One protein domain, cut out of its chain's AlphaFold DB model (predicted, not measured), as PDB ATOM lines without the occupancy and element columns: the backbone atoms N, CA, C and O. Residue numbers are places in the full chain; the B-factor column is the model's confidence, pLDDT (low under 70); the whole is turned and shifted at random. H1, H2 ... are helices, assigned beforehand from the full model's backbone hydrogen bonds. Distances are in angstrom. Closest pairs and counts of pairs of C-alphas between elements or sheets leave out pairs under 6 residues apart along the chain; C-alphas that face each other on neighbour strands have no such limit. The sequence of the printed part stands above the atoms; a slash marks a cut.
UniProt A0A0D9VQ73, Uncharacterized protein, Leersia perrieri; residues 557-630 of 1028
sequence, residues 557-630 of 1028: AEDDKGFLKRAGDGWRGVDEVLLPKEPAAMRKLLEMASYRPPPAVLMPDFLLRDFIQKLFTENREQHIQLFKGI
ATOM      1  N   ALA A 557     158.501 147.654 121.860       81.00
ATOM      2  CA  ALA A 557     157.996 147.753 120.488       81.00
ATOM      3  C   ALA A 557     157.780 149.209 120.014       81.00
ATOM      4  O   ALA A 557     157.772 149.478 118.812       81.00
ATOM      5  N   GLU A 558     157.596 150.166 120.929       82.94
ATOM      6  CA  GLU A 558     157.531 151.591 120.583       82.94
ATOM      7  C   GLU A 558     158.910 152.130 120.180       82.94
ATOM      8  O   GLU A 558     159.023 152.913 119.234       82.94
ATOM      9  N   ASP A 559     159.973 151.630 120.809       84.56
ATOM     10  CA  ASP A 559     161.347 152.000 120.469       84.56
ATOM     11  C   ASP A 559     161.751 151.518 119.078       84.56
ATOM     12  O   ASP A 559     162.497 152.213 118.388       84.56
ATOM     13  N   ASP A 560     161.220 150.376 118.628       85.25
ATOM     14  CA  ASP A 560     161.390 149.906 117.248       85.25
ATOM     15  C   ASP A 560     160.750 150.865 116.237       85.25
ATOM     16  O   ASP A 560     161.353 151.192 115.212       85.25
ATOM     17  N   LYS A 561     159.559 151.396 116.545       85.56
ATOM     18  CA  LYS A 561     158.915 152.425 115.710       85.56
ATOM     19  C   LYS A 561     159.723 153.723 115.715       85.56
ATOM     20  O   LYS A 561     159.920 154.331 114.662       85.56
ATOM     21  N   GLY A 562     160.221 154.134 116.882       86.69
ATOM     22  CA  GLY A 562     161.090 155.302 117.027       86.69
ATOM     23  C   GLY A 562     162.402 155.155 116.251       86.69
ATOM     24  O   GLY A 562     162.840 156.103 115.598       86.69
ATOM     25  N   PHE A 563     162.998 153.962 116.271       89.31
ATOM     26  CA  PHE A 563     164.180 153.614 115.489       89.31
ATOM     27  C   PHE A 563     163.921 153.768 113.990       89.31
ATOM     28  O   PHE A 563     164.665 154.477 113.315       89.31
ATOM     29  N   LEU A 564     162.842 153.167 113.473       89.00
ATOM     30  CA  LEU A 564     162.500 153.243 112.050       89.00
ATOM     31  C   LEU A 564     162.227 154.683 111.607       89.00
ATOM     32  O   LEU A 564     162.699 155.104 110.554       89.00
ATOM     33  N   LYS A 565     161.571 155.485 112.454       89.31
ATOM     34  CA  LYS A 565     161.365 156.915 112.192       89.31
ATOM     35  C   LYS A 565     162.687 157.681 112.040       89.31
ATOM     36  O   LYS A 565     162.776 158.555 111.185       89.31
ATOM     37  N   ARG A 566     163.714 157.364 112.842       91.62
ATOM     38  CA  ARG A 566     165.062 157.958 112.709       91.62
ATOM     39  C   ARG A 566     165.825 157.413 111.498       91.62
ATOM     40  O   ARG A 566     166.592 158.146 110.874       91.62
ATOM     41  N   ALA A 567     165.610 156.145 111.154       88.50
ATOM     42  CA  ALA A 567     166.195 155.529 109.967       88.50
ATOM     43  C   ALA A 567     165.641 156.132 108.655       88.50
ATOM     44  O   ALA A 567     166.335 156.136 107.635       88.50
ATOM     45  N   GLY A 568     164.439 156.708 108.694       88.00
ATOM     46  CA  GLY A 568     163.777 157.327 107.547       88.00
ATOM     47  C   GLY A 568     162.982 156.322 106.713       88.00
ATOM     48  O   GLY A 568     162.829 155.160 107.085       88.00
ATOM     49  N   ASP A 569     162.454 156.780 105.581       82.06
ATOM     50  CA  ASP A 569     161.580 155.967 104.734       82.06
ATOM     51  C   ASP A 569     162.362 154.866 103.991       82.06
ATOM     52  O   ASP A 569     163.496 155.074 103.559       82.06
ATOM     53  N   GLY A 570     161.739 153.694 103.812       80.75
ATOM     54  CA  GLY A 570     162.290 152.585 103.013       80.75
ATOM     55  C   GLY A 570     162.725 151.332 103.784       80.75
ATOM     56  O   GLY A 570     163.171 150.379 103.150       80.75
ATOM     57  N   TRP A 571     162.558 151.291 105.110       86.50
ATOM     58  CA  TRP A 571     162.913 150.140 105.959       86.50
ATOM     59  C   TRP A 571     161.661 149.460 106.531       86.50
ATOM     60  O   TRP A 571     160.808 150.122 107.120       86.50
ATOM     61  N   ARG A 572     161.542 148.134 106.382       81.88
ATOM     62  CA  ARG A 572     160.385 147.349 106.865       81.88
ATOM     63  C   ARG A 572     160.535 146.863 108.304       81.88
ATOM     64  O   ARG A 572     159.538 146.504 108.927       81.88
ATOM     65  N   GLY A 573     161.758 146.839 108.826       84.50
ATOM     66  CA  GLY A 573     162.063 146.339 110.163       84.50
ATOM     67  C   GLY A 573     163.434 146.792 110.654       84.50
ATOM     68  O   GLY A 573     164.314 147.129 109.864       84.50
ATOM     69  N   VAL A 574     163.610 146.815 111.977       85.06
ATOM     70  CA  VAL A 574     164.869 147.218 112.629       85.06
ATOM     71  C   VAL A 574     166.025 146.290 112.229       85.06
ATOM     72  O   VAL A 574     167.162 146.734 112.068       85.06
ATOM     73  N   ASP A 575     165.727 145.013 111.984       85.12
ATOM     74  CA  ASP A 575     166.685 144.007 111.528       85.12
ATOM     75  C   ASP A 575     167.224 144.273 110.112       85.12
ATOM     76  O   ASP A 575     168.359 143.894 109.824       85.12
ATOM     77  N   GLU A 576     166.477 144.961 109.238       85.12
ATOM     78  CA  GLU A 576     166.975 145.338 107.904       85.12
ATOM     79  C   GLU A 576     168.121 146.363 107.986       85.12
ATOM     80  O   GLU A 576     169.009 146.355 107.130       85.12
ATOM     81  N   VAL A 577     168.131 147.201 109.031       85.06
ATOM     82  CA  VAL A 577     169.168 148.219 109.269       85.06
ATOM     83  C   VAL A 577     170.310 147.667 110.122       85.06
ATOM     84  O   VAL A 577     171.473 147.859 109.778       85.06
ATOM     85  N   LEU A 578     170.007 146.965 111.223       84.38
ATOM     86  CA  LEU A 578     171.029 146.432 112.138       84.38
ATOM     87  C   LEU A 578     171.793 145.225 111.568       84.38
ATOM     88  O   LEU A 578     172.944 145.005 111.943       84.38
ATOM     89  N   LEU A 579     171.180 144.460 110.659       86.00
ATOM     90  CA  LEU A 579     171.793 143.321 109.965       86.00
ATOM     91  C   LEU A 579     171.781 143.571 108.444       86.00
ATOM     92  O   LEU A 579     171.011 142.921 107.713       86.00
ATOM     93  N   PRO A 580     172.607 144.524 107.963       86.31
ATOM     94  CA  PRO A 580     172.552 145.038 106.600       86.31
ATOM     95  C   PRO A 580     172.869 143.951 105.569       86.31
ATOM     96  O   PRO A 580     173.858 143.235 105.687       86.31
ATOM     97  N   LYS A 581     172.040 143.862 104.520       86.38
ATOM     98  CA  LYS A 581     172.257 142.968 103.361       86.38
ATOM     99  C   LYS A 581     172.893 143.668 102.162       86.38
ATOM    100  O   LYS A 581     173.435 143.016 101.276       86.38
ATOM    101  N   GLU A 582     172.806 144.993 102.118       88.25
ATOM    102  CA  GLU A 582     173.194 145.798 100.963       88.25
ATOM    103  C   GLU A 582     173.950 147.064 101.388       88.25
ATOM    104  O   GLU A 582     173.764 147.543 102.511       88.25
ATOM    105  N   PRO A 583     174.789 147.648 100.506       88.19
ATOM    106  CA  PRO A 583     175.559 148.853 100.814       88.19
ATOM    107  C   PRO A 583     174.727 150.016 101.357       88.19
ATOM    108  O   PRO A 583     175.198 150.720 102.243       88.19
ATOM    109  N   ALA A 584     173.492 150.200 100.880       87.44
ATOM    110  CA  ALA A 584     172.593 151.239 101.382       87.44
ATOM    111  C   ALA A 584     172.265 151.046 102.874       87.44
ATOM    112  O   ALA A 584     172.390 151.986 103.658       87.44
ATOM    113  N   ALA A 585     171.940 149.814 103.279       88.00
ATOM    114  CA  ALA A 585     171.686 149.462 104.676       88.00
ATOM    115  C   ALA A 585     172.938 149.633 105.539       88.00
ATOM    116  O   ALA A 585     172.866 150.199 106.623       88.00
ATOM    117  N   MET A 586     174.107 149.233 105.029       88.06
ATOM    118  CA  MET A 586     175.374 149.409 105.745       88.06
ATOM    119  C   MET A 586     175.740 150.889 105.922       88.06
ATOM    120  O   MET A 586     176.177 151.289 106.998       88.06
ATOM    121  N   ARG A 587     175.532 151.729 104.897       88.50
ATOM    122  CA  ARG A 587     175.712 153.186 105.018       88.50
ATOM    123  C   ARG A 587     174.782 153.754 106.079       88.50
ATOM    124  O   ARG A 587     175.240 154.547 106.897       88.50
ATOM    125  N   LYS A 588     173.519 153.316 106.097       90.38
ATOM    126  CA  LYS A 588     172.553 153.804 107.077       90.38
ATOM    127  C   LYS A 588     172.883 153.357 108.499       90.38
ATOM    128  O   LYS A 588     172.817 154.170 109.416       90.38
ATOM    129  N   LEU A 589     173.320 152.111 108.674       89.25
ATOM    130  CA  LEU A 589     173.824 151.618 109.952       89.25
ATOM    131  C   LEU A 589     175.002 152.464 110.444       89.25
ATOM    132  O   LEU A 589     174.988 152.907 111.585       89.25
ATOM    133  N   LEU A 590     175.996 152.737 109.591       87.88
ATOM    134  CA  LEU A 590     177.156 153.562 109.956       87.88
ATOM    135  C   LEU A 590     176.763 155.002 110.309       87.88
ATOM    136  O   LEU A 590     177.309 155.559 111.258       87.88
ATOM    137  N   GLU A 591     175.821 155.583 109.565       89.19
ATOM    138  CA  GLU A 591     175.267 156.917 109.818       89.19
ATOM    139  C   GLU A 591     174.585 157.003 111.186       89.19
ATOM    140  O   GLU A 591     174.782 157.979 111.902       89.19
ATOM    141  N   MET A 592     173.817 155.981 111.569       90.62
ATOM    142  CA  MET A 592     173.122 155.959 112.858       90.62
ATOM    143  C   MET A 592     174.030 155.531 114.022       90.62
ATOM    144  O   MET A 592     173.835 155.965 115.156       90.62
ATOM    145  N   ALA A 593     175.019 154.675 113.762       87.38
ATOM    146  CA  ALA A 593     175.896 154.126 114.789       87.38
ATOM    147  C   ALA A 593     177.087 155.031 115.135       87.38
ATOM    148  O   ALA A 593     177.656 154.854 116.207       87.38
ATOM    149  N   SER A 594     177.488 155.961 114.260       87.38
ATOM    150  CA  SER A 594     178.706 156.771 114.437       87.38
ATOM    151  C   SER A 594     178.393 158.263 114.525       87.38
ATOM    152  O   SER A 594     177.619 158.779 113.724       87.38
ATOM    153  N   TYR A 595     179.076 159.000 115.406       86.81
ATOM    154  CA  TYR A 595     178.945 160.463 115.471       86.81
ATOM    155  C   TYR A 595     179.456 161.149 114.193       86.81
ATOM    156  O   TYR A 595     178.916 162.166 113.752       86.81
ATOM    157  N   ARG A 596     180.518 160.603 113.585       83.50
ATOM    158  CA  ARG A 596     181.068 161.067 112.300       83.50
ATOM    159  C   ARG A 596     181.283 159.888 111.357       83.50
ATOM    160  O   ARG A 596     182.401 159.369 111.294       83.50
ATOM    161  N   PRO A 597     180.245 159.461 110.619       78.06
ATOM    162  CA  PRO A 597     180.394 158.375 109.666       78.06
ATOM    163  C   PRO A 597     181.421 158.747 108.584       78.06
ATOM    164  O   PRO A 597     181.532 159.921 108.204       78.06
ATOM    165  N   PRO A 598     182.179 157.771 108.057       71.94
ATOM    166  CA  PRO A 598     183.084 158.017 106.945       71.94
ATOM    167  C   PRO A 598     182.323 158.599 105.739       71.94
ATOM    168  O   PRO A 598     181.271 158.067 105.374       71.94
ATOM    169  N   PRO A 599     182.845 159.650 105.075       70.31
ATOM    170  CA  PRO A 599     182.275 160.164 103.835       70.31
ATOM    171  C   PRO A 599     182.054 159.050 102.808       70.31
ATOM    172  O   PRO A 599     182.932 158.209 102.610       70.31
ATOM    173  N   ALA A 600     180.926 159.080 102.092       61.38
ATOM    174  CA  ALA A 600     180.570 158.039 101.122       61.38
ATOM    175  C   ALA A 600     181.659 157.789 100.058       61.38
ATOM    176  O   ALA A 600     181.856 156.650  99.637       61.38
ATOM    177  N   VAL A 601     182.414 158.833  99.699       63.25
ATOM    178  CA  VAL A 601     183.561 158.792  98.771       63.25
ATOM    179  C   VAL A 601     184.698 157.886  99.270       63.25
ATOM    180  O   VAL A 601     185.398 157.284  98.462       63.25
ATOM    181  N   LEU A 602     184.878 157.754 100.589       59.59
ATOM    182  CA  LEU A 602     185.905 156.908 101.207       59.59
ATOM    183  C   LEU A 602     185.457 155.448 101.392       59.59
ATOM    184  O   LEU A 602     186.292 154.594 101.680       59.59
ATOM    185  N   MET A 603     184.167 155.147 101.206       71.06
ATOM    186  CA  MET A 603     183.611 153.792 101.294       71.06
ATOM    187  C   MET A 603     182.781 153.461 100.045       71.06
ATOM    188  O   MET A 603     181.552 153.544 100.088       71.06
ATOM    189  N   PRO A 604     183.418 153.109  98.914       76.12
ATOM    190  CA  PRO A 604     182.722 152.620  97.725       76.12
ATOM    191  C   PRO A 604     181.976 151.302  97.988       76.12
ATOM    192  O   PRO A 604     182.345 150.516  98.861       76.12
ATOM    193  N   ASP A 605     180.943 151.036  97.188       80.88
ATOM    194  CA  ASP A 605     180.022 149.908  97.385       80.88
ATOM    195  C   ASP A 605     180.707 148.540  97.413       80.88
ATOM    196  O   ASP A 605     180.262 147.662  98.147       80.88
ATOM    197  N   PHE A 606     181.793 148.341  96.662       77.25
ATOM    198  CA  PHE A 606     182.514 147.066  96.676       77.25
ATOM    199  C   PHE A 606     183.161 146.778  98.042       77.25
ATOM    200  O   PHE A 606     183.160 145.629  98.474       77.25
ATOM    201  N   LEU A 607     183.651 147.806  98.752       73.50
ATOM    202  CA  LEU A 607     184.155 147.643 100.118       73.50
ATOM    203  C   LEU A 607     183.001 147.345 101.069       73.50
ATOM    204  O   LEU A 607     183.098 146.435 101.879       73.50
ATOM    205  N   LEU A 608     181.883 148.062 100.952       81.19
ATOM    206  CA  LEU A 608     180.717 147.802 101.799       81.19
ATOM    207  C   LEU A 608     180.175 146.379 101.601       81.19
ATOM    208  O   LEU A 608     179.843 145.726 102.583       81.19
ATOM    209  N   ARG A 609     180.154 145.870 100.362       83.62
ATOM    210  CA  ARG A 609     179.794 144.474 100.061       83.62
ATOM    211  C   ARG A 609     180.756 143.476 100.706       83.62
ATOM    212  O   ARG A 609     180.278 142.504 101.273       83.62
ATOM    213  N   ASP A 610     182.066 143.732 100.684       78.81
ATOM    214  CA  ASP A 610     183.063 142.889 101.369       78.81
ATOM    215  C   ASP A 610     182.827 142.846 102.894       78.81
ATOM    216  O   ASP A 610     182.837 141.773 103.498       78.81
ATOM    217  N   PHE A 611     182.522 143.992 103.514       77.31
ATOM    218  CA  PHE A 611     182.157 144.062 104.937       77.31
ATOM    219  C   PHE A 611     180.853 143.315 105.242       77.31
ATOM    220  O   PHE A 611     180.805 142.540 106.194       77.31
ATOM    221  N   ILE A 612     179.808 143.507 104.433       82.94
ATOM    222  CA  ILE A 612     178.519 142.814 104.586       82.94
ATOM    223  C   ILE A 612     178.701 141.299 104.468       82.94
ATOM    224  O   ILE A 612     178.227 140.541 105.318       82.94
ATOM    225  N   GLN A 613     179.425 140.857 103.436       80.38
ATOM    226  CA  GLN A 613     179.651 139.444 103.165       80.38
ATOM    227  C   GLN A 613     180.356 138.757 104.338       80.38
ATOM    228  O   GLN A 613     179.981 137.651 104.710       80.38
ATOM    229  N   LYS A 614     181.343 139.419 104.946       75.81
ATOM    230  CA  LYS A 614     182.201 138.800 105.965       75.81
ATOM    231  C   LYS A 614     181.767 139.013 107.409       75.81
ATOM    232  O   LYS A 614     182.227 138.277 108.270       75.81
ATOM    233  N   LEU A 615     180.942 140.021 107.692       73.56
ATOM    234  CA  LEU A 615     180.539 140.349 109.067       73.56
ATOM    235  C   LEU A 615     179.056 140.096 109.349       73.56
ATOM    236  O   LEU A 615     178.695 139.955 110.512       73.56
ATOM    237  N   PHE A 616     178.203 140.057 108.320       74.94
ATOM    238  CA  PHE A 616     176.743 140.039 108.501       74.94
ATOM    239  C   PHE A 616     176.024 138.921 107.738       74.94
ATOM    240  O   PHE A 616     174.816 138.759 107.905       74.94
ATOM    241  N   THR A 617     176.720 138.169 106.879       74.44
ATOM    242  CA  THR A 617     176.089 137.122 106.053       74.44
ATOM    243  C   THR A 617     176.148 135.744 106.714       74.44
ATOM    244  O   THR A 617     175.176 134.992 106.642       74.44
ATOM    245  N   GLU A 618     177.243 135.418 107.403       69.06
ATOM    246  CA  GLU A 618     177.371 134.178 108.178       69.06
ATOM    247  C   GLU A 618     176.401 134.195 109.376       69.06
ATOM    248  O   GLU A 618     176.331 135.176 110.111       69.06
ATOM    249  N   ASN A 619     175.615 133.126 109.555       72.88
ATOM    250  CA  ASN A 619     174.628 132.956 110.639       72.88
ATOM    251  C   ASN A 619     173.530 134.036 110.743       72.88
ATOM    252  O   ASN A 619     172.840 134.123 111.758       72.88
ATOM    253  N   ARG A 620     173.286 134.818 109.681       78.31
ATOM    254  CA  ARG A 620     172.344 135.951 109.702       78.31
ATOM    255  C   ARG A 620     170.932 135.600 110.180       78.31
ATOM    256  O   ARG A 620     170.347 136.348 110.959       78.31
ATOM    257  N   GLU A 621     170.370 134.486 109.716       78.12
ATOM    258  CA  GLU A 621     169.031 134.047 110.145       78.12
ATOM    259  C   GLU A 621     168.996 133.715 111.643       78.12
ATOM    260  O   GLU A 621     168.034 134.052 112.331       78.12
ATOM    261  N   GLN A 622     170.082 133.150 112.179       76.75
ATOM    262  CA  GLN A 622     170.219 132.898 113.615       76.75
ATOM    263  C   GLN A 622     170.322 134.215 114.392       76.75
ATOM    264  O   GLN A 622     169.689 134.362 115.433       76.75
ATOM    265  N   HIS A 623     171.053 135.211 113.875       82.88
ATOM    266  CA  HIS A 623     171.125 136.541 114.494       82.88
ATOM    267  C   HIS A 623     169.782 137.274 114.468       82.88
ATOM    268  O   HIS A 623     169.453 137.950 115.440       82.88
ATOM    269  N   ILE A 624     168.974 137.111 113.413       81.75
ATOM    270  CA  ILE A 624     167.596 137.627 113.381       81.75
ATOM    271  C   ILE A 624     166.748 136.968 114.463       81.75
ATOM    272  O   ILE A 624     166.017 137.661 115.169       81.75
ATOM    273  N   GLN A 625     166.815 135.641 114.581       79.38
ATOM    274  CA  GLN A 625     166.070 134.909 115.604       79.38
ATOM    275  C   GLN A 625     166.498 135.338 117.007       79.38
ATOM    276  O   GLN A 625     165.638 135.581 117.851       79.38
ATOM    277  N   LEU A 626     167.801 135.523 117.223       82.00
ATOM    278  CA  LEU A 626     168.347 136.022 118.476       82.00
ATOM    279  C   LEU A 626     167.856 137.433 118.796       82.00
ATOM    280  O   LEU A 626     167.397 137.683 119.902       82.00
ATOM    281  N   PHE A 627     167.895 138.338 117.817       80.19
ATOM    282  CA  PHE A 627     167.421 139.709 117.972       80.19
ATOM    283  C   PHE A 627     165.921 139.771 118.301       80.19
ATOM    284  O   PHE A 627     165.514 140.487 119.212       80.19
ATOM    285  N   LYS A 628     165.094 138.988 117.596       79.44
ATOM    286  CA  LYS A 628     163.645 138.899 117.854       79.44
ATOM    287  C   LYS A 628     163.318 138.195 119.173       79.44
ATOM    288  O   LYS A 628     162.233 138.391 119.712       79.44
ATOM    289  N   GLY A 629     164.229 137.352 119.651       75.81
ATOM    290  CA  GLY A 629     164.093 136.552 120.861       75.81
ATOM    291  C   GLY A 629     164.593 137.228 122.135       75.81
ATOM    292  O   GLY A 629     164.589 136.561 123.164       75.81
ATOM    293  N   ILE A 630     165.009 138.502 122.085       79.88
ATOM    294  CA  ILE A 630     165.476 139.237 123.267       79.88
ATOM    295  C   ILE A 630     164.351 139.315 124.311       79.88
ATOM    296  O   ILE A 630     163.230 139.729 124.016       79.88
TER     297      ILE A 630
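AT A GLANCE: This is residues 557 to 630 of the 1028 residues of an uncharacterized protein of Leersia perrieri (UniProt A0A0D9VQ73). Five helices follow one curving path that turns back on itself: the short H2 and the longer H3 make the middle, H1 packs on H2 at one side, and H4 and H5 form an arc along the other side. The long link from H3 to H4 makes the turn at one end, while H1 and H5 stand at the other end with a gap between them. The printed part has 74 residues with five named helices, H1 to H5 in order along the chain, and no named strand; the class is all helix. The whole is compact, with a radius of gyration of the C-alphas of 12.7 A, and spans 35 by 27 by 20 A.

IN THESE COORDINATES: H1 is residues 557 to 567, 15.4 A from first to last C-alpha, and begins at C-alpha 557 at (157.996, 147.753, 120.488). H2 is the short helix of residues 574 to 578. H3 is residues 583 to 593, 14.9 A long, and begins at C-alpha 583 at (175.559, 148.853, 100.814). H4 is residues 605 to 615, 15.1 A long. H5 is residues 620 to 628, 12.3 A long, and ends at C-alpha 628 at (163.645, 138.899, 117.854).

HOW THE PARTS SIT: H1 touches H2, and their closest C-alphas are those of Asp 560 and Val 574, 6.4 A apart. H1 and H3 are close but not clearly touching, with the closest C-alphas, those of Ala 567 and Lys 588, 7.2 A apart. They run opposite ways at a steep tilt of 69 degrees, only just short of about perpendicular. H2 touches H3, and the closest C-alphas, those of Val 577 and Ala 585, are 5.4 A apart. H3 touches H4, with the closest C-alphas, those of Pro 583 and Leu 608, 5.4 A apart. Their lines stand at 72 degrees, only just about perpendicular. H5 touches no helix; it is close to H2 but not clearly touching, with the closest C-alphas, those of Asp 575 and Ile 624, 6.7 A apart. H4 and H5 are apart, and so are H1 and H5. In H1, H2, H3, H4 and H5 every O i to N i+4 pair is within hydrogen-bond range.

THE WHOLE: The two C-alphas farthest apart are those of Val 601 and Gly 629, at 36.9 A, while those of the first and last printed residues, Ala 557 and Ile 630, are 11.7 A apart. The printed part has no cut. The link from H3 to H4, 11 residues, is long; the link from H1 to H2 is short, and those from H2 to H3 and from H4 to H5 are tight. The mean pLDDT of the printed part is 81.7, and residues 600 to 602 and residue 618 are under 70.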